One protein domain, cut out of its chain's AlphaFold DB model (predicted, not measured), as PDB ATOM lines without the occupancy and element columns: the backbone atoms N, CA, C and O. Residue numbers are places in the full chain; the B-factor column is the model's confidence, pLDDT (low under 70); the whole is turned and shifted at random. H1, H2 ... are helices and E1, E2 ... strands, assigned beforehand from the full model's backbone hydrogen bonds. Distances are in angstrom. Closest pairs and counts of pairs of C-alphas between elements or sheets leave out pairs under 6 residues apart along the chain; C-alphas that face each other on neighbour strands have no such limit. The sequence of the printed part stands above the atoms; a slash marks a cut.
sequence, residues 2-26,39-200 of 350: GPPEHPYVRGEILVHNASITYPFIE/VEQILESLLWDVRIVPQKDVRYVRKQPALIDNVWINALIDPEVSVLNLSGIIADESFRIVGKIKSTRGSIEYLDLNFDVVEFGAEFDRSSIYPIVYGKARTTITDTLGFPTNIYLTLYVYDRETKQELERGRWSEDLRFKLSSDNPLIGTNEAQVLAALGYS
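This is residues 2 to 26 and 39 to 200 of the 350 residues of an uncharacterized protein of Bacteroidetes bacterium (UniProt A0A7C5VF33). Look first for one long, twisted sheet that forks at E8: one wing, E6, E5, E2 and E1, runs out to one end, and the other, E7, E4 and E3, folds over so that E3 and E4 come back toward E13 at the far side of E9 and E10, a trough that stays unpaired between them. H1 sits at the E1 and E2 end, H2 packs on E13 toward the opposite end, and the last residues of the long strand E10, 157 to 159, reach out to one side with the three-residue strand E11, which folds back beside them. The printed part has 187 residues with two named helices and thirteen named strands, in the order E1 H1 E2 E3 E4 E5 E6 E7 E8 E9 E10 E11 E12 E13 H2, and its class is mostly strand. The sheet is branched and mixed, with E1 and E2 parallel and the other neighbour pairs antiparallel. The whole is elongated, with spans of 70 by 39 by 25 A, and only just loose, close to compact, with a radius of gyration of the C-alphas of 19.5 A.

Begin with the longest strand, E9, residues 128 to 142: find C-alpha 128 at (-34.854, -45.222, -11.880) and go 42.5 A to C-alpha 142 at (-12.622, -52.488, -47.360). Beside it are E8, residues 113 to 125 and 33.7 A long, and E10, residues 148 to 159 and 33.9 A long. One wing holds E6, residues 96 to 103, E5, residues 83 to 88, E2, residues 47 to 54, and E1, residues 8 to 15. The other holds E7, residues 105 to 110, E4, residues 70 to 76, and E3, residues 59 to 65. E11, residues 164 to 166, E12, residues 168 to 170, and E13, residues 175 to 181, complete the sheet. H1 is residues 39 to 45; H2, residues 190 to 196, ends with C-alpha 196 at (-6.830, -54.982, -38.741).

Look along E8, which bends by 61 degrees at residue 116: E7, beside residues 113 to 117, and E6, beside residues 119 to 125, lie on one side of it, and E9 on the other side. There N 122 and O 101 of E6 are 2.9 A apart, N 115 and O 108 of E7 are 2.8 A apart, and N 123 and O 132 of E9 are 2.8 A apart. E7 E8 E9 E10 E11 form a meander, each strand the antiparallel neighbour of the one before. E9 E10 E11 E12 form a Greek key, in which the fourth strand returns as antiparallel neighbour of the first; N 133 and O 169 are 2.8 A apart. On the other side of E10 from E9 is E13, with N 154 and O 178 2.9 A apart. At the edge E1, N 13 and O 51 of E2 are 2.8 A apart. E3 and E4 form a hairpin, with N 62 and O 73 3.1 A apart. The closest C-alphas of E3 and E13, Pro 65 and Arg 176, are 8.0 A apart. H2 is on the sheet at a height of 6.7 A, stands up from it, and is only just over E13, with 3 C-alphas falling on it; their closest C-alphas, Leu 179 and Glu 190, are 5.2 A apart. H1 is not on the sheet, and H1 and H2 are apart. In H1 and H2 every O i to N i+4 pair is within hydrogen-bond range.

The C-alphas farthest apart, those of Pro 4 and Leu 145, are 71.2 A apart. Residues 27 to 38 are not printed, and C-alphas 26 and 39 are 17.7 A apart across this cut. Of the links that are printed whole, none is long. The mean pLDDT of the printed part is 86.9; look for values under 70 at residues 2 to 4, 26, 112, 143 to 146 and 200.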
ATOM      1  N   GLY A   2     -50.674 -23.987  -8.417       57.03
ATOM      2  CA  GLY A   2     -50.277 -24.959  -7.386       57.03
ATOM      3  C   GLY A   2     -50.116 -24.283  -6.019       57.03
ATOM      4  O   GLY A   2     -50.136 -23.048  -5.970       57.03
ATOM      5  N   PRO A   3     -49.996 -25.051  -4.923       66.50
ATOM      6  CA  PRO A   3     -49.675 -24.495  -3.613       66.50
ATOM      7  C   PRO A   3     -48.349 -23.708  -3.671       66.50
ATOM      8  O   PRO A   3     -47.467 -24.082  -4.444       66.50
ATOM      9  N   PRO A   4     -48.183 -22.628  -2.881       67.44
ATOM     10  CA  PRO A   4     -46.964 -21.807  -2.890       67.44
ATOM     11  C   PRO A   4     -45.684 -22.604  -2.609       67.44
ATOM     12  O   PRO A   4     -44.614 -22.233  -3.074       67.44
ATOM     13  N   GLU A   5     -45.827 -23.697  -1.863       74.25
ATOM     14  CA  GLU A   5     -44.763 -24.619  -1.457       74.25
ATOM     15  C   GLU A   5     -44.291 -25.518  -2.609       74.25
ATOM     16  O   GLU A   5     -43.125 -25.891  -2.653       74.25
ATOM     17  N   HIS A   6     -45.180 -25.820  -3.565       82.56
ATOM     18  CA  HIS A   6     -44.889 -26.646  -4.738       82.56
ATOM     19  C   HIS A   6     -45.563 -26.051  -5.977       82.56
ATOM     20  O   HIS A   6     -46.662 -26.475  -6.371       82.56
ATOM     21  N   PRO A   7     -44.941 -25.040  -6.611       86.38
ATOM     22  CA  PRO A   7     -45.483 -24.476  -7.830       86.38
ATOM     23  C   PRO A   7     -45.607 -25.568  -8.896       86.38
ATOM     24  O   PRO A   7     -44.710 -26.381  -9.110       86.38
ATOM     25  N   TYR A   8     -46.762 -25.602  -9.554       89.19
ATOM     26  CA  TYR A   8     -47.092 -26.654 -10.505       89.19
ATOM     27  C   TYR A   8     -46.726 -26.233 -11.926       89.19
ATOM     28  O   TYR A   8     -47.272 -25.250 -12.437       89.19
ATOM     29  N   VAL A   9     -45.839 -26.996 -12.566       91.12
ATOM     30  CA  VAL A   9     -45.461 -26.813 -13.969       91.12
ATOM     31  C   VAL A   9     -46.082 -27.927 -14.788       91.12
ATOM     32  O   VAL A   9     -45.670 -29.081 -14.713       91.12
ATOM     33  N   ARG A  10     -47.072 -27.551 -15.598       94.31
ATOM     34  CA  ARG A  10     -47.788 -28.464 -16.479       94.31
ATOM     35  C   ARG A  10     -47.746 -27.985 -17.914       94.31
ATOM     36  O   ARG A  10     -48.056 -26.824 -18.176       94.31
ATOM     37  N   GLY A  11     -47.447 -28.884 -18.842       95.50
ATOM     38  CA  GLY A  11     -47.573 -28.578 -20.261       95.50
ATOM     39  C   GLY A  11     -46.781 -29.501 -21.167       95.50
ATOM     40  O   GLY A  11     -46.306 -30.561 -20.764       95.50
ATOM     41  N   GLU A  12     -46.645 -29.067 -22.413       97.19
ATOM     42  CA  GLU A  12     -45.869 -29.754 -23.435       97.19
ATOM     43  C   GLU A  12     -44.729 -28.848 -23.912       97.19
ATOM     44  O   GLU A  12     -44.939 -27.676 -24.227       97.19
ATOM     45  N   ILE A  13     -43.513 -29.391 -23.953       95.94
ATOM     46  CA  ILE A  13     -42.322 -28.735 -24.485       95.94
ATOM     47  C   ILE A  13     -42.004 -29.367 -25.834       95.94
ATOM     48  O   ILE A  13     -41.583 -30.523 -25.920       95.94
ATOM     49  N   LEU A  14     -42.162 -28.574 -26.890       96.38
ATOM     50  CA  LEU A  14     -41.770 -28.940 -28.244       96.38
ATOM     51  C   LEU A  14     -40.333 -28.476 -28.489       96.38
ATOM     52  O   LEU A  14     -40.052 -27.278 -28.527       96.38
ATOM     53  N   VAL A  15     -39.406 -29.419 -28.646       94.88
ATOM     54  CA  VAL A  15     -37.978 -29.099 -28.798       94.88
ATOM     55  C   VAL A  15     -37.624 -29.041 -30.278       94.88
ATOM     56  O   VAL A  15     -37.847 -30.006 -31.003       94.88
ATOM     57  N   HIS A  16     -37.061 -27.927 -30.747       90.50
ATOM     58  CA  HIS A  16     -36.635 -27.731 -32.139       90.50
ATOM     59  C   HIS A  16     -35.164 -27.310 -32.195       90.50
ATOM     60  O   HIS A  16     -34.736 -26.470 -31.406       90.50
ATOM     61  N   ASN A  17     -34.412 -27.807 -33.181       86.31
ATOM     62  CA  ASN A  17     -33.057 -27.343 -33.516       86.31
ATOM     63  C   ASN A  17     -32.095 -27.300 -32.312       86.31
ATOM     64  O   ASN A  17     -31.307 -26.357 -32.166       86.31
ATOM     65  N   ALA A  18     -32.179 -28.307 -31.443       89.62
ATOM     66  CA  ALA A  18     -31.445 -28.369 -30.187       89.62
ATOM     67  C   ALA A  18     -30.369 -29.460 -30.215       89.62
ATOM     68  O   ALA A  18     -30.517 -30.500 -30.856       89.62
ATOM     69  N   SER A  19     -29.274 -29.233 -29.495       89.56
ATOM     70  CA  SER A  19     -28.305 -30.277 -29.158       89.56
ATOM     71  C   SER A  19     -28.392 -30.524 -27.661       89.56
ATOM     72  O   SER A  19     -28.184 -29.600 -26.882       89.56
ATOM     73  N   ILE A  20     -28.736 -31.748 -27.283       90.69
ATOM     74  CA  ILE A  20     -28.885 -32.185 -25.901       90.69
ATOM     75  C   ILE A  20     -27.750 -33.138 -25.539       90.69
ATOM     76  O   ILE A  20     -27.235 -33.861 -26.393       90.69
ATOM     77  N   THR A  21     -27.379 -33.156 -24.266       88.12
ATOM     78  CA  THR A  21     -26.418 -34.110 -23.718       88.12
ATOM     79  C   THR A  21     -26.964 -34.668 -22.412       88.12
ATOM     80  O   THR A  21     -27.671 -33.970 -21.689       88.12
ATOM     81  N   TYR A  22     -26.694 -35.941 -22.151       84.69
ATOM     82  CA  TYR A  22     -27.128 -36.644 -20.948       84.69
ATOM     83  C   TYR A  22     -26.134 -37.765 -20.612       84.69
ATOM     84  O   TYR A  22     -25.726 -38.471 -21.547       84.69
ATOM     85  N   PRO A  23     -25.771 -37.960 -19.330       81.19
ATOM     86  CA  PRO A  23     -25.919 -37.012 -18.221       81.19
ATOM     87  C   PRO A  23     -25.341 -35.635 -18.556       81.19
ATOM     88  O   PRO A  23     -24.492 -35.528 -19.448       81.19
ATOM     89  N   PHE A  24     -25.844 -34.591 -17.900       79.25
ATOM     90  CA  PHE A  24     -25.356 -33.232 -18.116       79.25
ATOM     91  C   PHE A  24     -23.854 -33.158 -17.813       79.25
ATOM     92  O   PHE A  24     -23.354 -33.872 -16.947       79.25
ATOM     93  N   ILE A  25     -23.125 -32.362 -18.593       70.00
ATOM     94  CA  ILE A  25     -21.690 -32.162 -18.385       70.00
ATOM     95  C   ILE A  25     -21.561 -31.216 -17.194       70.00
ATOM     96  O   ILE A  25     -22.016 -30.078 -17.280       70.00
ATOM     97  N   GLU A  26     -20.987 -31.694 -16.095       62.69
ATOM     98  CA  GLU A  26     -20.643 -30.840 -14.960       62.69
ATOM     99  C   GLU A  26     -19.531 -29.881 -15.399       62.69
ATOM    100  O   GLU A  26     -18.468 -30.305 -15.857       62.69
ATOM    101  N   VAL A  39     -33.062 -20.062  -7.148       82.38
ATOM    102  CA  VAL A  39     -33.546 -20.660  -8.396       82.38
ATOM    103  C   VAL A  39     -33.515 -22.185  -8.332       82.38
ATOM    104  O   VAL A  39     -34.508 -22.809  -8.686       82.38
ATOM    105  N   GLU A  40     -32.425 -22.789  -7.860       83.56
ATOM    106  CA  GLU A  40     -32.327 -24.244  -7.678       83.56
ATOM    107  C   GLU A  40     -33.363 -24.747  -6.671       83.56
ATOM    108  O   GLU A  40     -34.103 -25.669  -6.987       83.56
ATOM    109  N   GLN A  41     -33.525 -24.074  -5.527       85.00
ATOM    110  CA  GLN A  41     -34.541 -24.442  -4.527       85.00
ATOM    111  C   GLN A  41     -35.972 -24.363  -5.086       85.00
ATOM    112  O   GLN A  41     -36.831 -25.196  -4.785       85.00
ATOM    113  N   ILE A  42     -36.244 -23.367  -5.937       85.44
ATOM    114  CA  ILE A  42     -37.525 -23.278  -6.639       85.44
ATOM    115  C   ILE A  42     -37.661 -24.462  -7.596       85.44
ATOM    116  O   ILE A  42     -38.659 -25.165  -7.517       85.44
ATOM    117  N   LEU A  43     -36.672 -24.717  -8.459       87.81
ATOM    118  CA  LEU A  43     -36.710 -25.805  -9.445       87.81
ATOM    119  C   LEU A  43     -36.856 -27.187  -8.796       87.81
ATOM    120  O   LEU A  43     -37.571 -28.040  -9.329       87.81
ATOM    121  N   GLU A  44     -36.214 -27.394  -7.649       89.25
ATOM    122  CA  GLU A  44     -36.272 -28.640  -6.895       89.25
ATOM    123  C   GLU A  44     -37.637 -28.865  -6.235       89.25
ATOM    124  O   GLU A  44     -38.090 -30.008  -6.139       89.25
ATOM    125  N   SER A  45     -38.320 -27.788  -5.831       90.69
ATOM    126  CA  SER A  45     -39.647 -27.842  -5.196       90.69
ATOM    127  C   SER A  45     -40.819 -27.856  -6.189       90.69
ATOM    128  O   SER A  45     -41.952 -28.127  -5.778       90.69
ATOM    129  N   LEU A  46     -40.575 -27.617  -7.486       92.06
ATOM    130  CA  LEU A  46     -41.607 -27.677  -8.522       92.06
ATOM    131  C   LEU A  46     -42.233 -29.069  -8.621       92.06
ATOM    132  O   LEU A  46     -41.538 -30.078  -8.730       92.06
ATOM    133  N   LEU A  47     -43.564 -29.101  -8.713       94.25
ATOM    134  CA  LEU A  47     -44.282 -30.287  -9.167       94.25
ATOM    135  C   LEU A  47     -44.268 -30.306 -10.696       94.25
ATOM    136  O   LEU A  47     -44.971 -29.524 -11.347       94.25
ATOM    137  N   TRP A  48     -43.467 -31.205 -11.261       94.56
ATOM    138  CA  TRP A  48     -43.361 -31.423 -12.697       94.56
ATOM    139  C   TRP A  48     -44.527 -32.289 -13.192       94.56
ATOM    140  O   TRP A  48     -44.859 -33.308 -12.590       94.56
ATOM    141  N   ASP A  49     -45.156 -31.873 -14.290       96.31
ATOM    142  CA  ASP A  49     -46.071 -32.660 -15.133       96.31
ATOM    143  C   ASP A  49     -45.900 -32.195 -16.586       96.31
ATOM    144  O   ASP A  49     -46.720 -31.472 -17.163       96.31
ATOM    145  N   VAL A  50     -44.735 -32.514 -17.146       96.94
ATOM    146  CA  VAL A  50     -44.279 -31.966 -18.422       96.94
ATOM    147  C   VAL A  50     -44.032 -33.082 -19.418       96.94
ATOM    148  O   VAL A  50     -43.245 -33.995 -19.177       96.94
ATOM    149  N   ARG A  51     -44.650 -32.961 -20.589       97.94
ATOM    150  CA  ARG A  51     -44.377 -33.816 -21.741       97.94
ATOM    151  C   ARG A  51     -43.358 -33.143 -22.650       97.94
ATOM    152  O   ARG A  51     -43.585 -32.035 -23.117       97.94
ATOM    153  N   ILE A  52     -42.243 -33.801 -22.932       96.81
ATOM    154  CA  ILE A  52     -41.217 -33.319 -23.859       96.81
ATOM    155  C   ILE A  52     -41.316 -34.118 -25.151       96.81
ATOM    156  O   ILE A  52     -41.165 -35.344 -25.151       96.81
ATOM    157  N   VAL A  53     -41.536 -33.406 -26.255       96.69
ATOM    158  CA  VAL A  53     -41.626 -33.985 -27.595       96.69
ATOM    159  C   VAL A  53     -40.530 -33.365 -28.467       96.69
ATOM    160  O   VAL A  53     -40.593 -32.172 -28.791       96.69
ATOM    161  N   PRO A  54     -39.486 -34.131 -28.834       94.94
ATOM    162  CA  PRO A  54     -38.513 -33.703 -29.820       94.94
ATOM    163  C   PRO A  54     -39.174 -33.601 -31.191       94.94
ATOM    164  O   PRO A  54     -40.091 -34.343 -31.525       94.94
ATOM    165  N   GLN A  55     -38.711 -32.644 -31.979       91.25
ATOM    166  CA  GLN A  55     -39.263 -32.340 -33.295       91.25
ATOM    167  C   GLN A  55     -38.089 -32.267 -34.283       91.25
ATOM    168  O   GLN A  55     -37.197 -33.114 -34.258       91.25
ATOM    169  N   LYS A  56     -38.033 -31.252 -35.151       85.44
ATOM    170  CA  LYS A  56     -36.987 -31.131 -36.172       85.44
ATOM    171  C   LYS A  56     -35.598 -30.818 -35.588       85.44
ATOM    172  O   LYS A  56     -35.455 -29.938 -34.740       85.44
ATOM    173  N   ASP A  57     -34.576 -31.506 -36.110       84.69
ATOM    174  CA  ASP A  57     -33.136 -31.321 -35.823       84.69
ATOM    175  C   ASP A  57     -32.782 -31.310 -34.321       84.69
ATOM    176  O   ASP A  57     -31.933 -30.538 -33.874       84.69
ATOM    177  N   VAL A  58     -33.424 -32.175 -33.531       91.94
ATOM    178  CA  VAL A  58     -33.031 -32.425 -32.136       91.94
ATOM    179  C   VAL A  58     -31.982 -33.529 -32.102       91.94
ATOM    180  O   VAL A  58     -32.182 -34.602 -32.667       91.94
ATOM    181  N   ARG A  59     -30.837 -33.277 -31.470       91.12
ATOM    182  CA  ARG A  59     -29.692 -34.195 -31.499       91.12
ATOM    183  C   ARG A  59     -29.181 -34.512 -30.118       91.12
ATOM    184  O   ARG A  59     -28.979 -33.598 -29.331       91.12
ATOM    185  N   TYR A  60     -28.851 -35.771 -29.889       92.88
ATOM    186  CA  TYR A  60     -28.002 -36.159 -28.779       92.88
ATOM    187  C   TYR A  60     -26.531 -36.018 -29.184       92.88
ATOM    188  O   TYR A  60     -26.087 -36.605 -30.175       92.88
ATOM    189  N   VAL A  61     -25.791 -35.203 -28.434       89.62
ATOM    190  CA  VAL A  61     -24.367 -34.949 -28.645       89.62
ATOM    191  C   VAL A  61     -23.620 -35.274 -27.361       89.62
ATOM    192  O   VAL A  61     -23.902 -34.693 -26.312       89.62
ATOM    193  N   ARG A  62     -22.651 -36.184 -27.431       86.62
ATOM    194  CA  ARG A  62     -21.832 -36.546 -26.271       86.62
ATOM    195  C   ARG A  62     -20.436 -36.977 -26.686       86.62
ATOM    196  O   ARG A  62     -20.266 -37.646 -27.699       86.62
ATOM    197  N   LYS A  63     -19.462 -36.617 -25.854       84.75
ATOM    198  CA  LYS A  63     -18.128 -37.208 -25.834       84.75
ATOM    199  C   LYS A  63     -18.112 -38.275 -24.743       84.75
ATOM    200  O   LYS A  63     -18.357 -37.945 -23.585       84.75
ATOM    201  N   GLN A  64     -17.861 -39.526 -25.104       83.06
ATOM    202  CA  GLN A  64     -17.775 -40.634 -24.157       83.06
ATOM    203  C   GLN A  64     -16.363 -41.230 -24.207       83.06
ATOM    204  O   GLN A  64     -15.905 -41.569 -25.296       83.06
ATOM    205  N   PRO A  65     -15.660 -41.383 -23.074       77.69
ATOM    206  CA  PRO A  65     -14.391 -42.104 -23.054       77.69
ATOM    207  C   PRO A  65     -14.573 -43.561 -23.509       77.69
ATOM    208  O   PRO A  65     -15.521 -44.225 -23.084       77.69
ATOM    209  N   ALA A  66     -13.670 -44.070 -24.347       74.94
ATOM    210  CA  ALA A  66     -13.543 -45.498 -24.641       74.94
ATOM    211  C   ALA A  66     -12.108 -45.975 -24.368       74.94
ATOM    212  O   ALA A  66     -11.301 -45.252 -23.786       74.94
ATOM    213  N   LEU A  67     -11.802 -47.226 -24.725       70.69
ATOM    214  CA  LEU A  67     -10.550 -47.891 -24.342       70.69
ATOM    215  C   LEU A  67      -9.292 -47.182 -24.873       70.69
ATOM    216  O   LEU A  67      -8.266 -47.183 -24.196       70.69
ATOM    217  N   ILE A  68      -9.365 -46.626 -26.084       70.25
ATOM    218  CA  ILE A  68      -8.212 -46.050 -26.794       70.25
ATOM    219  C   ILE A  68      -8.371 -44.544 -26.989       70.25
ATOM    220  O   ILE A  68      -7.430 -43.791 -26.763       70.25
ATOM    221  N   ASP A  69      -9.557 -44.114 -27.409       70.94
ATOM    222  CA  ASP A  69      -9.880 -42.720 -27.695       70.94
ATOM    223  C   ASP A  69     -11.317 -42.410 -27.247       70.94
ATOM    224  O   ASP A  69     -12.053 -43.283 -26.785       70.94
ATOM    225  N   ASN A  70     -11.729 -41.155 -27.358       80.56
ATOM    226  CA  ASN A  70     -13.090 -40.730 -27.115       80.56
ATOM    227  C   ASN A  70     -13.995 -41.079 -28.297       80.56
ATOM    228  O   ASN A  70     -13.654 -40.882 -29.460       80.56
ATOM    229  N   VAL A  71     -15.199 -41.524 -27.971       84.62
ATOM    230  CA  VAL A  71     -16.293 -41.730 -28.909       84.62
ATOM    231  C   VAL A  71     -17.135 -40.461 -28.950       84.62
ATOM    232  O   VAL A  71     -17.680 -40.022 -27.933       84.62
ATOM    233  N   TRP A  72     -17.253 -39.869 -30.135       86.06
ATOM    234  CA  TRP A  72     -18.033 -38.657 -30.360       86.06
ATOM    235  C   TRP A  72     -19.369 -39.003 -30.987       86.06
ATOM    236  O   TRP A  72     -19.460 -39.355 -32.160       86.06
ATOM    237  N   ILE A  73     -20.426 -38.881 -30.199       89.56
ATOM    238  CA  ILE A  73     -21.783 -39.227 -30.593       89.56
ATOM    239  C   ILE A  73     -22.481 -37.972 -31.108       89.56
ATOM    240  O   ILE A  73     -22.492 -36.934 -30.444       89.56
ATOM    241  N   ASN A  74     -23.100 -38.077 -32.280       88.94
ATOM    242  CA  ASN A  74     -24.007 -37.078 -32.834       88.94
ATOM    243  C   ASN A  74     -25.193 -37.797 -33.483       88.94
ATOM    244  O   ASN A  74     -25.218 -38.037 -34.693       88.94
ATOM    245  N   ALA A  75     -26.159 -38.150 -32.645       92.38
ATOM    246  CA  ALA A  75     -27.339 -38.926 -32.999       92.38
ATOM    247  C   ALA A  75     -28.546 -37.996 -33.190       92.38
ATOM    248  O   ALA A  75     -28.779 -37.103 -32.374       92.38
ATOM    249  N   LEU A  76     -29.295 -38.165 -34.279       91.12
ATOM    250  CA  LEU A  76     -30.516 -37.409 -34.552       91.12
ATOM    251  C   LEU A  76     -31.698 -38.112 -33.886       91.12
ATOM    252  O   LEU A  76     -32.026 -39.245 -34.228       91.12
ATOM    253  N   ILE A  77     -32.355 -37.418 -32.964       93.69
ATOM    254  CA  ILE A  77     -33.504 -37.957 -32.245       93.69
ATOM    255  C   ILE A  77     -34.692 -38.048 -33.195       93.69
ATOM    256  O   ILE A  77     -35.008 -37.107 -33.921       93.69
ATOM    257  N   ASP A  78     -35.330 -39.210 -33.183       90.50
ATOM    258  CA  ASP A  78     -36.481 -39.535 -34.004       90.50
ATOM    259  C   ASP A  78     -37.766 -38.979 -33.365       90.50
ATOM    260  O   ASP A  78     -38.180 -39.488 -32.315       90.50
ATOM    261  N   PRO A  79     -38.392 -37.946 -33.959       89.00
ATOM    262  CA  PRO A  79     -39.541 -37.268 -33.364       89.00
ATOM    263  C   PRO A  79     -40.809 -38.135 -33.334       89.00
ATOM    264  O   PRO A  79     -41.665 -37.921 -32.484       89.00
ATOM    265  N   GLU A  80     -40.914 -39.145 -34.203       85.88
ATOM    266  CA  GLU A  80     -42.122 -39.977 -34.335       85.88
ATOM    267  C   GLU A  80     -42.292 -40.978 -33.186       85.88
ATOM    268  O   GLU A  80     -43.388 -41.464 -32.910       85.88
ATOM    269  N   VAL A  81     -41.193 -41.335 -32.522       89.31
ATOM    270  CA  VAL A  81     -41.180 -42.395 -31.498       89.31
ATOM    271  C   VAL A  81     -40.623 -41.932 -30.161       89.31
ATOM    272  O   VAL A  81     -40.752 -42.662 -29.176       89.31
ATOM    273  N   SER A  82     -39.979 -40.766 -30.126       94.38
ATOM    274  CA  SER A  82     -39.330 -40.256 -28.925       94.38
ATOM    275  C   SER A  82     -40.267 -39.325 -28.175       94.38
ATOM    276  O   SER A  82     -40.689 -38.312 -28.713       94.38
ATOM    277  N   VAL A  83     -40.572 -39.645 -26.923       96.50
ATOM    278  CA  VAL A  83     -41.367 -38.809 -26.014       96.50
ATOM    279  C   VAL A  83     -40.879 -39.081 -24.599       96.50
ATOM    280  O   VAL A  83     -40.710 -40.244 -24.229       96.50
ATOM    281  N   LEU A  84     -40.703 -38.027 -23.804       96.75
ATOM    282  CA  LEU A  84     -40.452 -38.131 -22.367       96.75
ATOM    283  C   LEU A  84     -41.567 -37.444 -21.582       96.75
ATOM    284  O   LEU A  84     -42.031 -36.377 -21.968       96.75
ATOM    285  N   ASN A  85     -41.963 -38.034 -20.463       97.38
ATOM    286  CA  ASN A  85     -42.862 -37.435 -19.485       97.38
ATOM    287  C   ASN A  85     -42.099 -37.277 -18.174       97.38
ATOM    288  O   ASN A  85     -41.533 -38.246 -17.665       97.38
ATOM    289  N   LEU A  86     -42.073 -36.055 -17.662       95.88
ATOM    290  CA  LEU A  86     -41.451 -35.682 -16.402       95.88
ATOM    291  C   LEU A  86     -42.578 -35.480 -15.400       95.88
ATOM    292  O   LEU A  86     -43.500 -34.707 -15.661       95.88
ATOM    293  N   SER A  87     -42.509 -36.179 -14.273       95.62
ATOM    294  CA  SER A  87     -43.548 -36.140 -13.245       95.62
ATOM    295  C   SER A  87     -42.954 -36.121 -11.842       95.62
ATOM    296  O   SER A  87     -41.949 -36.790 -11.624       95.62
ATOM    297  N   GLY A  88     -43.613 -35.462 -10.891       94.19
ATOM    298  CA  GLY A  88     -43.216 -35.455  -9.475       94.19
ATOM    299  C   GLY A  88     -42.326 -34.271  -9.099       94.19
ATOM    300  O   GLY A  88     -42.168 -33.335  -9.882       94.19
ATOM    301  N   ILE A  89     -41.779 -34.297  -7.889       94.00
ATOM    302  CA  ILE A  89     -40.969 -33.229  -7.288       94.00
ATOM    303  C   ILE A  89     -39.550 -33.768  -7.058       94.00
ATOM    304  O   ILE A  89     -39.357 -34.944  -6.749       94.00
ATOM    305  N   ILE A  90     -38.527 -32.942  -7.280       91.94
ATOM    306  CA  ILE A  90     -37.127 -33.380  -7.137       91.94
ATOM    307  C   ILE A  90     -36.761 -33.458  -5.649       91.94
ATOM    308  O   ILE A  90     -36.192 -34.457  -5.217       91.94
ATOM    309  N   ALA A  91     -37.152 -32.448  -4.865       90.75
ATOM    310  CA  ALA A  91     -36.838 -32.321  -3.440       90.75
ATOM    311  C   ALA A  91     -37.437 -33.422  -2.542       90.75
ATOM    312  O   ALA A  91     -36.922 -33.649  -1.450       90.75
ATOM    313  N   ASP A  92     -38.510 -34.098  -2.966       91.75
ATOM    314  CA  ASP A  92     -39.159 -35.177  -2.200       91.75
ATOM    315  C   ASP A  92     -38.851 -36.582  -2.751       91.75
ATOM    316  O   ASP A  92     -39.503 -37.557  -2.377       91.75
ATOM    317  N   GLU A  93     -37.888 -36.681  -3.675       88.62
ATOM    318  CA  GLU A  93     -37.486 -37.921  -4.350       88.62
ATOM    319  C   GLU A  93     -38.610 -38.611  -5.156       88.62
ATOM    320  O   GLU A  93     -38.454 -39.755  -5.608       88.62
ATOM    321  N   SER A  94     -39.742 -37.940  -5.408       92.88
ATOM    322  CA  SER A  94     -40.842 -38.461  -6.230       92.88
ATOM    323  C   SER A  94     -40.645 -38.220  -7.730       92.88
ATOM    324  O   SER A  94     -41.378 -38.797  -8.538       92.88
ATOM    325  N   PHE A  95     -39.646 -37.423  -8.128       93.81
ATOM    326  CA  PHE A  95     -39.367 -37.109  -9.527       93.81
ATOM    327  C   PHE A  95     -39.070 -38.363 -10.354       93.81
ATOM    328  O   PHE A  95     -38.216 -39.189 -10.017       93.81
ATOM    329  N   ARG A  96     -39.778 -38.517 -11.469       94.19
ATOM    330  CA  ARG A  96     -39.637 -39.625 -12.412       94.19
ATOM    331  C   ARG A  96     -39.604 -39.098 -13.835       94.19
ATOM    332  O   ARG A  96     -40.299 -38.145 -14.182       94.19
ATOM    333  N   ILE A  97     -38.843 -39.799 -14.665       95.25
ATOM    334  CA  ILE A  97     -38.836 -39.638 -16.114       95.25
ATOM    335  C   ILE A  97     -39.386 -40.941 -16.685       95.25
ATOM    336  O   ILE A  97     -38.950 -42.018 -16.294       95.25
ATOM    337  N   VAL A  98     -40.360 -40.862 -17.587       96.94
ATOM    338  CA  VAL A  98     -40.938 -42.040 -18.244       96.94
ATOM    339  C   VAL A  98     -41.060 -41.785 -19.732       96.94
ATOM    340  O   VAL A  98     -41.586 -40.756 -20.152       96.94
ATOM    341  N   GLY A  99     -40.635 -42.747 -20.541       96.06
ATOM    342  CA  GLY A  99     -40.747 -42.666 -21.989       96.06
ATOM    343  C   GLY A  99     -39.509 -43.212 -22.673       96.06
ATOM    344  O   GLY A  99     -38.738 -43.964 -22.086       96.06
ATOM    345  N   LYS A 100     -39.314 -42.847 -23.934       95.44
ATOM    346  CA  LYS A 100     -38.163 -43.313 -24.704       95.44
ATOM    347  C   LYS A 100     -37.639 -42.225 -25.615       95.44
ATOM    348  O   LYS A 100     -38.399 -41.399 -26.111       95.44
ATOM    349  N   ILE A 101     -36.340 -42.260 -25.855       95.31
ATOM    350  CA  ILE A 101     -35.663 -41.522 -26.914       95.31
ATOM    351  C   ILE A 101     -35.022 -42.556 -27.821       95.31
ATOM    352  O   ILE A 101     -34.374 -43.480 -27.335       95.31
ATOM    353  N   LYS A 102     -35.188 -42.394 -29.129       94.50
ATOM    354  CA  LYS A 102     -34.588 -43.265 -30.133       94.50
ATOM    355  C   LYS A 102     -33.959 -42.447 -31.247       94.50
ATOM    356  O   LYS A 102     -34.399 -41.345 -31.560       94.50
ATOM    357  N   SER A 103     -32.927 -43.009 -31.849       92.81
ATOM    358  CA  SER A 103     -32.232 -42.467 -33.002       92.81
ATOM    359  C   SER A 103     -31.901 -43.599 -33.962       92.81
ATOM    360  O   SER A 103     -31.248 -44.566 -33.580       92.81
ATOM    361  N   THR A 104     -32.307 -43.454 -35.217       88.31
ATOM    362  CA  THR A 104     -31.918 -44.334 -36.335       88.31
ATOM    363  C   THR A 104     -30.949 -43.653 -37.292       88.31
ATOM    364  O   THR A 104     -30.550 -44.233 -38.290       88.31
ATOM    365  N   ARG A 105     -30.587 -42.396 -37.011       86.06
ATOM    366  CA  ARG A 105     -29.805 -41.544 -37.906       86.06
ATOM    367  C   ARG A 105     -28.774 -40.747 -37.135       86.06
ATOM    368  O   ARG A 105     -28.952 -40.414 -35.970       86.06
ATOM    369  N   GLY A 106     -27.716 -40.354 -37.822       85.06
ATOM    370  CA  GLY A 106     -26.612 -39.613 -37.232       85.06
ATOM    371  C   GLY A 106     -25.316 -40.380 -37.383       85.06
ATOM    372  O   GLY A 106     -25.239 -41.343 -38.136       85.06
ATOM    373  N   SER A 107     -24.297 -39.927 -36.674       84.50
ATOM    374  CA  SER A 107     -22.951 -40.462 -36.806       84.50
ATOM    375  C   SER A 107     -22.299 -40.628 -35.450       84.50
ATOM    376  O   SER A 107     -22.549 -39.830 -34.539       84.50
ATOM    377  N   ILE A 108     -21.333 -41.521 -35.395       89.00
ATOM    378  CA  ILE A 108     -20.398 -41.644 -34.297       89.00
ATOM    379  C   ILE A 108     -18.988 -41.628 -34.867       89.00
ATOM    380  O   ILE A 108     -18.702 -42.362 -35.805       89.00
ATOM    381  N   GLU A 109     -18.122 -40.784 -34.325       84.12
ATOM    382  CA  GLU A 109     -16.707 -40.766 -34.686       84.12
ATOM    383  C   GLU A 109     -15.886 -41.463 -33.599       84.12
ATOM    384  O   GLU A 109     -16.045 -41.178 -32.408       84.12
ATOM    385  N   TYR A 110     -15.039 -42.403 -34.018       83.19
ATOM    386  CA  TYR A 110     -14.128 -43.144 -33.147       83.19
ATOM    387  C   TYR A 110     -12.957 -43.691 -33.964       83.19
ATOM    388  O   TYR A 110     -13.188 -44.266 -35.028       83.19
ATOM    389  N   LEU A 111     -11.719 -43.542 -33.476       76.62
ATOM    390  CA  LEU A 111     -10.510 -44.058 -34.140       76.62
ATOM    391  C   LEU A 111     -10.449 -43.697 -35.629       76.62
ATOM    392  O   LEU A 111     -10.229 -44.551 -36.487       76.62
ATOM    393  N   ASP A 112     -10.714 -42.432 -35.941       69.12
ATOM    394  CA  ASP A 112     -10.617 -41.877 -37.297       69.12
ATOM    395  C   ASP A 112     -11.634 -42.483 -38.264       69.12
ATOM    396  O   ASP A 112     -11.608 -42.220 -39.467       69.12
ATOM    397  N   LEU A 113     -12.602 -43.225 -37.748       76.50
ATOM    398  CA  LEU A 113     -13.692 -43.782 -38.516       76.50
ATOM    399  C   LEU A 113     -14.977 -43.049 -38.172       76.50
ATOM    400  O   LEU A 113     -15.243 -42.700 -37.023       76.50
ATOM    401  N   ASN A 114     -15.777 -42.841 -39.208       79.88
ATOM    402  CA  ASN A 114     -17.145 -42.382 -39.077       79.88
ATOM    403  C   ASN A 114     -18.056 -43.601 -39.191       79.88
ATOM    404  O   ASN A 114     -18.017 -44.325 -40.187       79.88
ATOM    405  N   PHE A 115     -18.848 -43.819 -38.152       88.00
ATOM    406  CA  PHE A 115     -19.875 -44.840 -38.080       88.00
ATOM    407  C   PHE A 115     -21.235 -44.177 -38.246       88.00
ATOM    408  O   PHE A 115     -21.562 -43.241 -37.520       88.00
ATOM    409  N   ASP A 116     -22.053 -44.689 -39.148       87.19
ATOM    410  CA  ASP A 116     -23.449 -44.308 -39.257       87.19
ATOM    411  C   ASP A 116     -24.243 -44.982 -38.141       87.19
ATOM    412  O   ASP A 116     -24.069 -46.170 -37.849       87.19
ATOM    413  N   VAL A 117     -25.104 -44.213 -37.479       91.25
ATOM    414  CA  VAL A 117     -25.992 -44.759 -36.453       91.25
ATOM    415  C   VAL A 117     -26.888 -45.800 -37.107       91.25
ATOM    416  O   VAL A 117     -27.660 -45.479 -38.003       91.25
ATOM    417  N   VAL A 118     -26.805 -47.038 -36.622       90.00
ATOM    418  CA  VAL A 118     -27.835 -48.033 -36.899       90.00
ATOM    419  C   VAL A 118     -28.977 -47.692 -35.961       90.00
ATOM    420  O   VAL A 118     -29.985 -47.151 -36.391       90.00
ATOM    421  N   GLU A 119     -28.803 -47.893 -34.661       92.31
ATOM    422  CA  GLU A 119     -29.843 -47.637 -33.672       92.31
ATOM    423  C   GLU A 119     -29.227 -47.214 -32.350       92.31
ATOM    424  O   GLU A 119     -28.314 -47.868 -31.868       92.31
ATOM    425  N   PHE A 120     -29.743 -46.148 -31.751       94.50
ATOM    426  CA  PHE A 120     -29.469 -45.768 -30.369       94.50
ATOM    427  C   PHE A 120     -30.780 -45.506 -29.655       94.50
ATOM    428  O   PHE A 120     -31.689 -44.909 -30.237       94.50
ATOM    429  N   GLY A 121     -30.863 -45.914 -28.395       94.88
ATOM    430  CA  GLY A 121     -32.049 -45.697 -27.589       94.88
ATOM    431  C   GLY A 121     -31.742 -45.504 -26.113       94.88
ATOM    432  O   GLY A 121     -30.737 -45.989 -25.593       94.88
ATOM    433  N   ALA A 122     -32.633 -44.768 -25.461       95.56
ATOM    434  CA  ALA A 122     -32.688 -44.586 -24.023       95.56
ATOM    435  C   ALA A 122     -34.146 -44.719 -23.579       95.56
ATOM    436  O   ALA A 122     -35.007 -43.959 -24.023       95.56
ATOM    437  N   GLU A 123     -34.425 -45.691 -22.723       95.88
ATOM    438  CA  GLU A 123     -35.758 -46.007 -22.219       95.88
ATOM    439  C   GLU A 123     -35.823 -45.702 -20.726       95.88
ATOM    440  O   GLU A 123     -35.090 -46.274 -19.921       95.88
ATOM    441  N   PHE A 124     -36.691 -44.766 -20.372       95.81
ATOM    442  CA  PHE A 124     -36.914 -44.312 -19.011       95.81
ATOM    443  C   PHE A 124     -38.164 -44.983 -18.450       95.81
ATOM    444  O   PHE A 124     -39.224 -45.001 -19.084       95.81
ATOM    445  N   ASP A 125     -38.041 -45.501 -17.235       93.50
ATOM    446  CA  ASP A 125     -39.110 -46.166 -16.508       93.50
ATOM    447  C   ASP A 125     -39.236 -45.579 -15.095       93.50
ATOM    448  O   ASP A 125     -38.481 -44.705 -14.679       93.50
ATOM    449  N   ARG A 126     -40.220 -46.056 -14.328       91.38
ATOM    450  CA  ARG A 126     -40.481 -45.538 -12.976       91.38
ATOM    451  C   ARG A 126     -39.507 -46.046 -11.910       91.38
ATOM    452  O   ARG A 126     -39.577 -45.567 -10.779       91.38
ATOM    453  N   SER A 127     -38.660 -47.024 -12.233       90.50
ATOM    454  CA  SER A 127     -37.756 -47.662 -11.271       90.50
ATOM    455  C   SER A 127     -36.495 -46.842 -11.016       90.50
ATOM    456  O   SER A 127     -35.913 -46.943  -9.940       90.50
ATOM    457  N   SER A 128     -36.072 -46.021 -11.984       89.62
ATOM    458  CA  SER A 128     -34.854 -45.222 -11.880       89.62
ATOM    459  C   SER A 128     -34.914 -43.983 -12.769       89.62
ATOM    460  O   SER A 128     -35.478 -44.016 -13.859       89.62
ATOM    461  N   ILE A 129     -34.262 -42.900 -12.335       88.31
ATOM    462  CA  ILE A 129     -34.024 -41.710 -13.169       88.31
ATOM    463  C   ILE A 129     -33.002 -41.970 -14.288       88.31
ATOM    464  O   ILE A 129     -32.931 -41.204 -15.249       88.31
ATOM    465  N   TYR A 130     -32.220 -43.048 -14.176       92.06
ATOM    466  CA  TYR A 130     -31.284 -43.477 -15.205       92.06
ATOM    467  C   TYR A 130     -32.002 -44.353 -16.242       92.06
ATOM    468  O   TYR A 130     -32.711 -45.294 -15.869       92.06
ATOM    469  N   PRO A 131     -31.825 -44.099 -17.547       94.88
ATOM    470  CA  PRO A 131     -32.478 -44.887 -18.582       94.88
ATOM    471  C   PRO A 131     -31.795 -46.240 -18.784       94.88
ATOM    472  O   PRO A 131     -30.608 -46.402 -18.505       94.88
ATOM    473  N   ILE A 132     -32.522 -47.199 -19.344       95.19
ATOM    474  CA  ILE A 132     -31.927 -48.352 -20.018       95.19
ATOM    475  C   ILE A 132     -31.450 -47.886 -21.390       95.19
ATOM    476  O   ILE A 132     -32.239 -47.364 -22.173       95.19
ATOM    477  N   VAL A 133     -30.172 -48.080 -21.688       95.12
ATOM    478  CA  VAL A 133     -29.560 -47.673 -22.950       95.12
ATOM    479  C   VAL A 133     -29.101 -48.853 -23.776       95.12
ATOM    480  O   VAL A 133     -28.788 -49.922 -23.255       95.12
ATOM    481  N   TYR A 134     -29.081 -48.627 -25.083       95.31
ATOM    482  CA  TYR A 134     -28.572 -49.537 -26.097       95.31
ATOM    483  C   TYR A 134     -28.132 -48.724 -27.310       95.31
ATOM    484  O   TYR A 134     -28.617 -47.612 -27.552       95.31
ATOM    485  N   GLY A 135     -27.194 -49.266 -28.076       94.62
ATOM    486  CA  GLY A 135     -26.606 -48.516 -29.172       94.62
ATOM    487  C   GLY A 135     -25.771 -49.367 -30.103       94.62
ATOM    488  O   GLY A 135     -24.959 -50.169 -29.656       94.62
ATOM    489  N   LYS A 136     -25.932 -49.154 -31.404       94.94
ATOM    490  CA  LYS A 136     -25.112 -49.750 -32.451       94.94
ATOM    491  C   LYS A 136     -24.939 -48.763 -33.594       94.94
ATOM    492  O   LYS A 136     -25.901 -48.165 -34.077       94.94
ATOM    493  N   ALA A 137     -23.706 -48.602 -34.039       94.38
ATOM    494  CA  ALA A 137     -23.347 -47.860 -35.238       94.38
ATOM    495  C   ALA A 137     -22.495 -48.746 -36.151       94.38
ATOM    496  O   ALA A 137     -21.944 -49.757 -35.708       94.38
ATOM    497  N   ARG A 138     -22.418 -48.405 -37.434       91.75
ATOM    498  CA  ARG A 138     -21.744 -49.201 -38.461       91.75
ATOM    499  C   ARG A 138     -20.896 -48.309 -39.346       91.75
ATOM    500  O   ARG A 138     -21.346 -47.259 -39.771       91.75
ATOM    501  N   THR A 139     -19.713 -48.775 -39.699       86.06
ATOM    502  CA  THR A 139     -18.949 -48.256 -40.832       86.06
ATOM    503  C   THR A 139     -18.608 -49.405 -41.770       86.06
ATOM    504  O   THR A 139     -18.571 -50.566 -41.353       86.06
ATOM    505  N   THR A 140     -18.377 -49.097 -43.038       82.81
ATOM    506  CA  THR A 140     -17.916 -50.078 -44.018       82.81
ATOM    507  C   THR A 140     -16.481 -49.744 -44.366       82.81
ATOM    508  O   THR A 140     -16.185 -48.677 -44.905       82.81
ATOM    509  N   ILE A 141     -15.586 -50.669 -44.047       77.06
ATOM    510  CA  ILE A 141     -14.203 -50.622 -44.497       77.06
ATOM    511  C   ILE A 141     -14.029 -51.643 -45.601       77.06
ATOM    512  O   ILE A 141     -14.716 -52.656 -45.647       77.06
ATOM    513  N   THR A 142     -13.085 -51.413 -46.488       70.62
ATOM    514  CA  THR A 142     -12.622 -52.488 -47.360       70.62
ATOM    515  C   THR A 142     -11.693 -53.393 -46.542       70.62
ATOM    516  O   THR A 142     -11.084 -52.935 -45.575       70.62
ATOM    517  N   ASP A 143     -11.568 -54.670 -46.868       67.62
ATOM    518  CA  ASP A 143     -10.513 -55.523 -46.318       67.62
ATOM    519  C   ASP A 143      -9.247 -55.457 -47.199       67.62
ATOM    520  O   ASP A 143      -9.156 -54.659 -48.139       67.62
ATOM    521  N   THR A 144      -8.231 -56.263 -46.885       63.69
ATOM    522  CA  THR A 144      -6.995 -56.358 -47.683       63.69
ATOM    523  C   THR A 144      -7.198 -57.039 -49.039       63.69
ATOM    524  O   THR A 144      -6.336 -56.933 -49.907       63.69
ATOM    525  N   LEU A 145      -8.311 -57.752 -49.220       65.25
ATOM    526  CA  LEU A 145      -8.675 -58.469 -50.442       65.25
ATOM    527  C   LEU A 145      -9.578 -57.629 -51.362       65.25
ATOM    528  O   LEU A 145      -9.900 -58.063 -52.467       65.25
ATOM    529  N   GLY A 146      -9.945 -56.416 -50.941       64.81
ATOM    530  CA  GLY A 146     -10.773 -55.498 -51.718       64.81
ATOM    531  C   GLY A 146     -12.277 -55.650 -51.479       64.81
ATOM    532  O   GLY A 146     -13.047 -54.989 -52.172       64.81
ATOM    533  N   PHE A 147     -12.708 -56.472 -50.518       72.25
ATOM    534  CA  PHE A 147     -14.125 -56.674 -50.219       72.25
ATOM    535  C   PHE A 147     -14.628 -55.694 -49.154       72.25
ATOM    536  O   PHE A 147     -13.944 -55.464 -48.152       72.25
ATOM    537  N   PRO A 148     -15.833 -55.124 -49.320       75.38
ATOM    538  CA  PRO A 148     -16.460 -54.324 -48.280       75.38
ATOM    539  C   PRO A 148     -16.820 -55.208 -47.079       75.38
ATOM    540  O   PRO A 148     -17.441 -56.259 -47.214       75.38
ATOM    541  N   THR A 149     -16.438 -54.761 -45.892       82.19
ATOM    542  CA  THR A 149     -16.692 -55.405 -44.606       82.19
ATOM    543  C   THR A 149     -17.286 -54.395 -43.636       82.19
ATOM    544  O   THR A 149     -16.830 -53.251 -43.562       82.19
ATOM    545  N   ASN A 150     -18.287 -54.810 -42.859       87.94
ATOM    546  CA  ASN A 150     -18.878 -53.928 -41.866       87.94
ATOM    547  C   ASN A 150     -18.143 -54.059 -40.535       87.94
ATOM    548  O   ASN A 150     -18.009 -55.148 -39.980       87.94
ATOM    549  N   ILE A 151     -17.752 -52.914 -39.991       91.25
ATOM    550  CA  ILE A 151     -17.332 -52.791 -38.603       91.25
ATOM    551  C   ILE A 151     -18.470 -52.142 -37.835       91.25
ATOM    552  O   ILE A 151     -19.017 -51.118 -38.250       91.25
ATOM    553  N   TYR A 152     -18.817 -52.730 -36.702       93.94
ATOM    554  CA  TYR A 152     -19.834 -52.212 -35.808       93.94
ATOM    555  C   TYR A 152     -19.195 -51.660 -34.546       93.94
ATOM    556  O   TYR A 152     -18.293 -52.272 -33.977       93.94
ATOM    557  N   LEU A 153     -19.717 -50.526 -34.099       93.75
ATOM    558  CA  LEU A 153     -19.437 -49.937 -32.803       93.75
ATOM    559  C   LEU A 153     -20.693 -50.098 -31.946       93.75
ATOM    560  O   LEU A 153     -21.704 -49.436 -32.195       93.75
ATOM    561  N   THR A 154     -20.641 -51.001 -30.973       94.75
ATOM    562  CA  THR A 154     -21.791 -51.359 -30.132       94.75
ATOM    563  C   THR A 154     -21.573 -50.858 -28.709       94.75
ATOM    564  O   THR A 154     -20.470 -50.961 -28.171       94.75
ATOM    565  N   LEU A 155     -22.618 -50.292 -28.111       93.94
ATOM    566  CA  LEU A 155     -22.654 -49.892 -26.711       93.94
ATOM    567  C   LEU A 155     -22.937 -51.122 -25.845       93.94
ATOM    568  O   LEU A 155     -23.960 -51.777 -26.019       93.94
ATOM    569  N   TYR A 156     -22.050 -51.395 -24.897       92.88
ATOM    570  CA  TYR A 156     -22.203 -52.428 -23.883       92.88
ATOM    571  C   TYR A 156     -22.285 -51.804 -22.496       92.88
ATOM    572  O   TYR A 156     -21.622 -50.807 -22.199       92.88
ATOM    573  N   VAL A 157     -23.068 -52.439 -21.634       92.31
ATOM    574  CA  VAL A 157     -23.127 -52.177 -20.198       92.31
ATOM    575  C   VAL A 157     -22.540 -53.386 -19.490       92.31
ATOM    576  O   VAL A 157     -22.979 -54.511 -19.734       92.31
ATOM    577  N   TYR A 158     -21.550 -53.175 -18.628       89.44
ATOM    578  CA  TYR A 158     -21.064 -54.237 -17.752       89.44
ATOM    579  C   TYR A 158     -21.956 -54.336 -16.514       89.44
ATOM    580  O   TYR A 158     -22.057 -53.392 -15.730       89.44
ATOM    581  N   ASP A 159     -22.597 -55.484 -16.336       86.31
ATOM    582  CA  ASP A 159     -23.375 -55.796 -15.146       86.31
ATOM    583  C   ASP A 159     -22.458 -56.425 -14.085       86.31
ATOM    584  O   ASP A 159     -21.890 -57.503 -14.276       86.31
ATOM    585  N   ARG A 160     -22.301 -55.735 -12.948       82.69
ATOM    586  CA  ARG A 160     -21.422 -56.159 -11.847       82.69
ATOM    587  C   ARG A 160     -21.947 -57.383 -11.098       82.69
ATOM    588  O   ARG A 160     -21.136 -58.110 -10.522       82.69
ATOM    589  N   GLU A 161     -23.258 -57.614 -11.095       83.44
ATOM    590  CA  GLU A 161     -23.867 -58.743 -10.386       83.44
ATOM    591  C   GLU A 161     -23.674 -60.037 -11.176       83.44
ATOM    592  O   GLU A 161     -23.158 -61.026 -10.651       83.44
ATOM    593  N   THR A 162     -24.019 -60.013 -12.464       84.62
ATOM    594  CA  THR A 162     -23.895 -61.180 -13.350       84.62
ATOM    595  C   THR A 162     -22.488 -61.349 -13.929       84.62
ATOM    596  O   THR A 162     -22.157 -62.427 -14.427       84.62
ATOM    597  N   LYS A 163     -21.638 -60.314 -13.836       86.75
ATOM    598  CA  LYS A 163     -20.310 -60.214 -14.474       86.75
ATOM    599  C   LYS A 163     -20.363 -60.372 -15.995       86.75
ATOM    600  O   LYS A 163     -19.393 -60.838 -16.599       86.75
ATOM    601  N   GLN A 164     -21.486 -60.006 -16.605       88.38
ATOM    602  CA  GLN A 164     -21.718 -60.112 -18.041       88.38
ATOM    603  C   GLN A 164     -21.784 -58.736 -18.695       88.38
ATOM    604  O   GLN A 164     -22.131 -57.733 -18.076       88.38
ATOM    605  N   GLU A 165     -21.445 -58.701 -19.978       89.19
ATOM    606  CA  GLU A 165     -21.623 -57.522 -20.815       89.19
ATOM    607  C   GLU A 165     -22.914 -57.661 -21.607       89.19
ATOM    608  O   GLU A 165     -23.140 -58.669 -22.279       89.19
ATOM    609  N   LEU A 166     -23.752 -56.636 -21.537       92.75
ATOM    610  CA  LEU A 166     -25.064 -56.618 -22.163       92.75
ATOM    611  C   LEU A 166     -25.133 -55.461 -23.162       92.75
ATOM    612  O   LEU A 166     -24.763 -54.338 -22.837       92.75
ATOM    613  N   GLU A 167     -25.656 -55.707 -24.365       92.75
ATOM    614  CA  GLU A 167     -25.890 -54.655 -25.381       92.75
ATOM    615  C   GLU A 167     -27.013 -53.680 -24.983       92.75
ATOM    616  O   GLU A 167     -27.193 -52.623 -25.591       92.75
ATOM    617  N   ARG A 168     -27.788 -54.051 -23.960       94.06
ATOM    618  CA  ARG A 168     -28.869 -53.259 -23.384       94.06
ATOM    619  C   ARG A 168     -28.800 -53.340 -21.863       94.06
ATOM    620  O   ARG A 168     -28.884 -54.432 -21.307       94.06
ATOM    621  N   GLY A 169     -28.698 -52.199 -21.191       92.81
ATOM    622  CA  GLY A 169     -28.578 -52.149 -19.731       92.81
ATOM    623  C   GLY A 169     -28.810 -50.754 -19.162       92.81
ATOM    624  O   GLY A 169     -28.876 -49.775 -19.903       92.81
ATOM    625  N   ARG A 170     -28.985 -50.657 -17.841       92.75
ATOM    626  CA  ARG A 170     -29.165 -49.371 -17.150       92.75
ATOM    627  C   ARG A 170     -27.919 -48.503 -17.341       92.75
ATOM    628  O   ARG A 170     -26.806 -49.008 -17.227       92.75
ATOM    629  N   TRP A 171     -28.105 -47.214 -17.613       91.31
ATOM    630  CA  TRP A 171     -27.006 -46.259 -17.701       91.31
ATOM    631  C   TRP A 171     -26.164 -46.301 -16.422       91.31
ATOM    632  O   TRP A 171     -26.697 -46.162 -15.322       91.31
ATOM    633  N   SER A 172     -24.853 -46.467 -16.576       87.75
ATOM    634  CA  SER A 172     -23.887 -46.508 -15.481       87.75
ATOM    635  C   SER A 172     -22.518 -46.012 -15.956       87.75
ATOM    636  O   SER A 172     -22.300 -45.767 -17.144       87.75
ATOM    637  N   GLU A 173     -21.574 -45.869 -15.028       82.56
ATOM    638  CA  GLU A 173     -20.179 -45.533 -15.349       82.56
ATOM    639  C   GLU A 173     -19.463 -46.641 -16.136       82.56
ATOM    640  O   GLU A 173     -18.460 -46.383 -16.799       82.56
ATOM    641  N   ASP A 174     -19.996 -47.866 -16.121       85.88
ATOM    642  CA  ASP A 174     -19.406 -49.026 -16.790       85.88
ATOM    643  C   ASP A 174     -19.874 -49.193 -18.250       85.88
ATOM    644  O   ASP A 174     -19.713 -50.261 -18.849       85.88
ATOM    645  N   LEU A 175     -20.446 -48.140 -18.843       88.88
ATOM    646  CA  LEU A 175     -20.772 -48.086 -20.266       88.88
ATOM    647  C   LEU A 175     -19.505 -48.052 -21.121       88.88
ATOM    648  O   LEU A 175     -18.638 -47.192 -20.945       88.88
ATOM    649  N   ARG A 176     -19.412 -48.959 -22.095       89.31
ATOM    650  CA  ARG A 176     -18.255 -49.066 -22.993       89.31
ATOM    651  C   ARG A 176     -18.696 -49.301 -24.424       89.31
ATOM    652  O   ARG A 176     -19.596 -50.087 -24.688       89.31
ATOM    653  N   PHE A 177     -18.016 -48.647 -25.354       90.81
ATOM    654  CA  PHE A 177     -18.132 -48.984 -26.763       90.81
ATOM    655  C   PHE A 177     -17.138 -50.075 -27.126       90.81
ATOM    656  O   PHE A 177     -15.988 -50.012 -26.692       90.81
ATOM    657  N   LYS A 178     -17.583 -51.038 -27.935       90.81
ATOM    658  CA  LYS A 178     -16.733 -52.103 -28.467       90.81
ATOM    659  C   LYS A 178     -16.852 -52.231 -29.968       90.81
ATOM    660  O   LYS A 178     -17.946 -52.114 -30.527       90.81
ATOM    661  N   LEU A 179     -15.719 -52.522 -30.597       91.31
ATOM    662  CA  LEU A 179     -15.662 -52.848 -32.016       91.31
ATOM    663  C   LEU A 179     -15.917 -54.334 -32.264       91.31
ATOM    664  O   LEU A 179     -15.355 -55.206 -31.601       91.31
ATOM    665  N   SER A 180     -16.727 -54.616 -33.276       91.62
ATOM    666  CA  SER A 180     -16.950 -55.960 -33.809       91.62
ATOM    667  C   SER A 180     -17.010 -55.929 -35.335       91.62
ATOM    668  O   SER A 180     -17.194 -54.873 -35.937       91.62
ATOM    669  N   SER A 181     -16.837 -57.086 -35.966       89.94
ATOM    670  CA  SER A 181     -16.882 -57.260 -37.418       89.94
ATOM    671  C   SER A 181     -17.810 -58.421 -37.755       89.94
ATOM    672  O   SER A 181     -17.860 -59.400 -37.010       89.94
ATOM    673  N   ASP A 182     -18.535 -58.330 -38.870       84.44
ATOM    674  CA  ASP A 182     -19.263 -59.479 -39.431       84.44
ATOM    675  C   ASP A 182     -18.381 -60.387 -40.304       84.44
ATOM    676  O   ASP A 182     -18.784 -61.500 -40.638       84.44
ATOM    677  N   ASN A 183     -17.161 -59.954 -40.626       82.62
ATOM    678  CA  ASN A 183     -16.180 -60.741 -41.364       82.62
ATOM    679  C   ASN A 183     -15.153 -61.378 -40.408       82.62
ATOM    680  O   ASN A 183     -14.369 -60.644 -39.788       82.62
ATOM    681  N   PRO A 184     -15.078 -62.723 -40.343       79.88
ATOM    682  CA  PRO A 184     -14.107 -63.436 -39.516       79.88
ATOM    683  C   PRO A 184     -12.645 -63.142 -39.876       79.88
ATOM    684  O   PRO A 184     -11.778 -63.290 -39.020       79.88
ATOM    685  N   LEU A 185     -12.361 -62.727 -41.120       76.81
ATOM    686  CA  LEU A 185     -11.003 -62.419 -41.588       76.81
ATOM    687  C   LEU A 185     -10.418 -61.164 -40.931       76.81
ATOM    688  O   LEU A 185      -9.201 -61.045 -40.823       76.81
ATOM    689  N   ILE A 186     -11.273 -60.238 -40.491       76.75
ATOM    690  CA  ILE A 186     -10.854 -59.023 -39.778       76.75
ATOM    691  C   ILE A 186     -10.588 -59.328 -38.303       76.75
ATOM    692  O   ILE A 186      -9.692 -58.749 -37.693       76.75
ATOM    693  N   GLY A 187     -11.350 -60.257 -37.730       76.75
ATOM    694  CA  GLY A 187     -11.164 -60.709 -36.362       76.75
ATOM    695  C   GLY A 187     -12.462 -61.138 -35.697       76.75
ATOM    696  O   GLY A 187     -13.549 -60.700 -36.064       76.75
ATOM    697  N   THR A 188     -12.331 -61.981 -34.678       81.19
ATOM    698  CA  THR A 188     -13.444 -62.459 -33.842       81.19
ATOM    699  C   THR A 188     -13.543 -61.725 -32.506       81.19
ATOM    700  O   THR A 188     -14.486 -61.940 -31.749       81.19
ATOM    701  N   ASN A 189     -12.579 -60.853 -32.202       84.94
ATOM    702  CA  ASN A 189     -12.567 -60.018 -31.006       84.94
ATOM    703  C   ASN A 189     -12.063 -58.604 -31.317       84.94
ATOM    704  O   ASN A 189     -11.404 -58.364 -32.329       84.94
ATOM    705  N   GLU A 190     -12.355 -57.678 -30.408       85.12
ATOM    706  CA  GLU A 190     -12.040 -56.256 -30.551       85.12
ATOM    707  C   GLU A 190     -10.550 -55.986 -30.817       85.12
ATOM    708  O   GLU A 190     -10.225 -55.169 -31.673       85.12
ATOM    709  N   ALA A 191      -9.632 -56.701 -30.159       80.88
ATOM    710  CA  ALA A 191      -8.195 -56.502 -30.357       80.88
ATOM    711  C   ALA A 191      -7.741 -56.863 -31.782       80.88
ATOM    712  O   ALA A 191      -6.894 -56.177 -32.352       80.88
ATOM    713  N   GLN A 192      -8.317 -57.915 -32.370       83.06
ATOM    714  CA  GLN A 192      -8.052 -58.286 -33.762       83.06
ATOM    715  C   GLN A 192      -8.645 -57.265 -34.734       83.06
ATOM    716  O   GLN A 192      -7.950 -56.849 -35.658       83.06
ATOM    717  N   VAL A 193      -9.870 -56.789 -34.477       85.88
ATOM    718  CA  VAL A 193     -10.494 -55.729 -35.287       85.88
ATOM    719  C   VAL A 193      -9.648 -54.455 -35.254       85.88
ATOM    720  O   VAL A 193      -9.370 -53.872 -36.296       85.88
ATOM    721  N   LEU A 194      -9.169 -54.053 -34.077       82.69
ATOM    722  CA  LEU A 194      -8.264 -52.916 -33.912       82.69
ATOM    723  C   LEU A 194      -6.950 -53.099 -34.677       82.69
ATOM    724  O   LEU A 194      -6.524 -52.187 -35.384       82.69
ATOM    725  N   ALA A 195      -6.334 -54.279 -34.584       75.94
ATOM    726  CA  ALA A 195      -5.109 -54.583 -35.315       75.94
ATOM    727  C   ALA A 195      -5.320 -54.533 -36.837       75.94
ATOM    728  O   ALA A 195      -4.484 -53.979 -37.551       75.94
ATOM    729  N   ALA A 196      -6.452 -55.044 -37.330       76.50
ATOM    730  CA  ALA A 196      -6.830 -54.982 -38.741       76.50
ATOM    731  C   ALA A 196      -7.102 -53.545 -39.222       76.50
ATOM    732  O   ALA A 196      -6.834 -53.217 -40.375       76.50
ATOM    733  N   LEU A 197      -7.570 -52.671 -38.326       77.06
ATOM    734  CA  LEU A 197      -7.684 -51.228 -38.554       77.06
ATOM    735  C   LEU A 197      -6.336 -50.484 -38.463       77.06
ATOM    736  O   LEU A 197      -6.293 -49.276 -38.677       77.06
ATOM    737  N   GLY A 198      -5.234 -51.182 -38.164       70.56
ATOM    738  CA  GLY A 198      -3.892 -50.602 -38.051       70.56
ATOM    739  C   GLY A 198      -3.542 -50.062 -36.659       70.56
ATOM    740  O   GLY A 198      -2.474 -49.473 -36.482       70.56
ATOM    741  N   TYR A 199      -4.392 -50.286 -35.653       71.38
ATOM    742  CA  TYR A 199      -4.144 -49.883 -34.268       71.38
ATOM    743  C   TYR A 199      -3.449 -51.012 -33.495       71.38
ATOM    744  O   TYR A 199      -4.036 -52.058 -33.228       71.38
ATOM    745  N   SER A 200      -2.186 -50.812 -33.101       55.66
ATOM    746  CA  SER A 200      -1.452 -51.779 -32.274       55.66
ATOM    747  C   SER A 200      -1.552 -51.438 -30.783       55.66
ATOM    748  O   SER A 200      -1.217 -50.336 -30.354       55.66
TER     749      SER A 200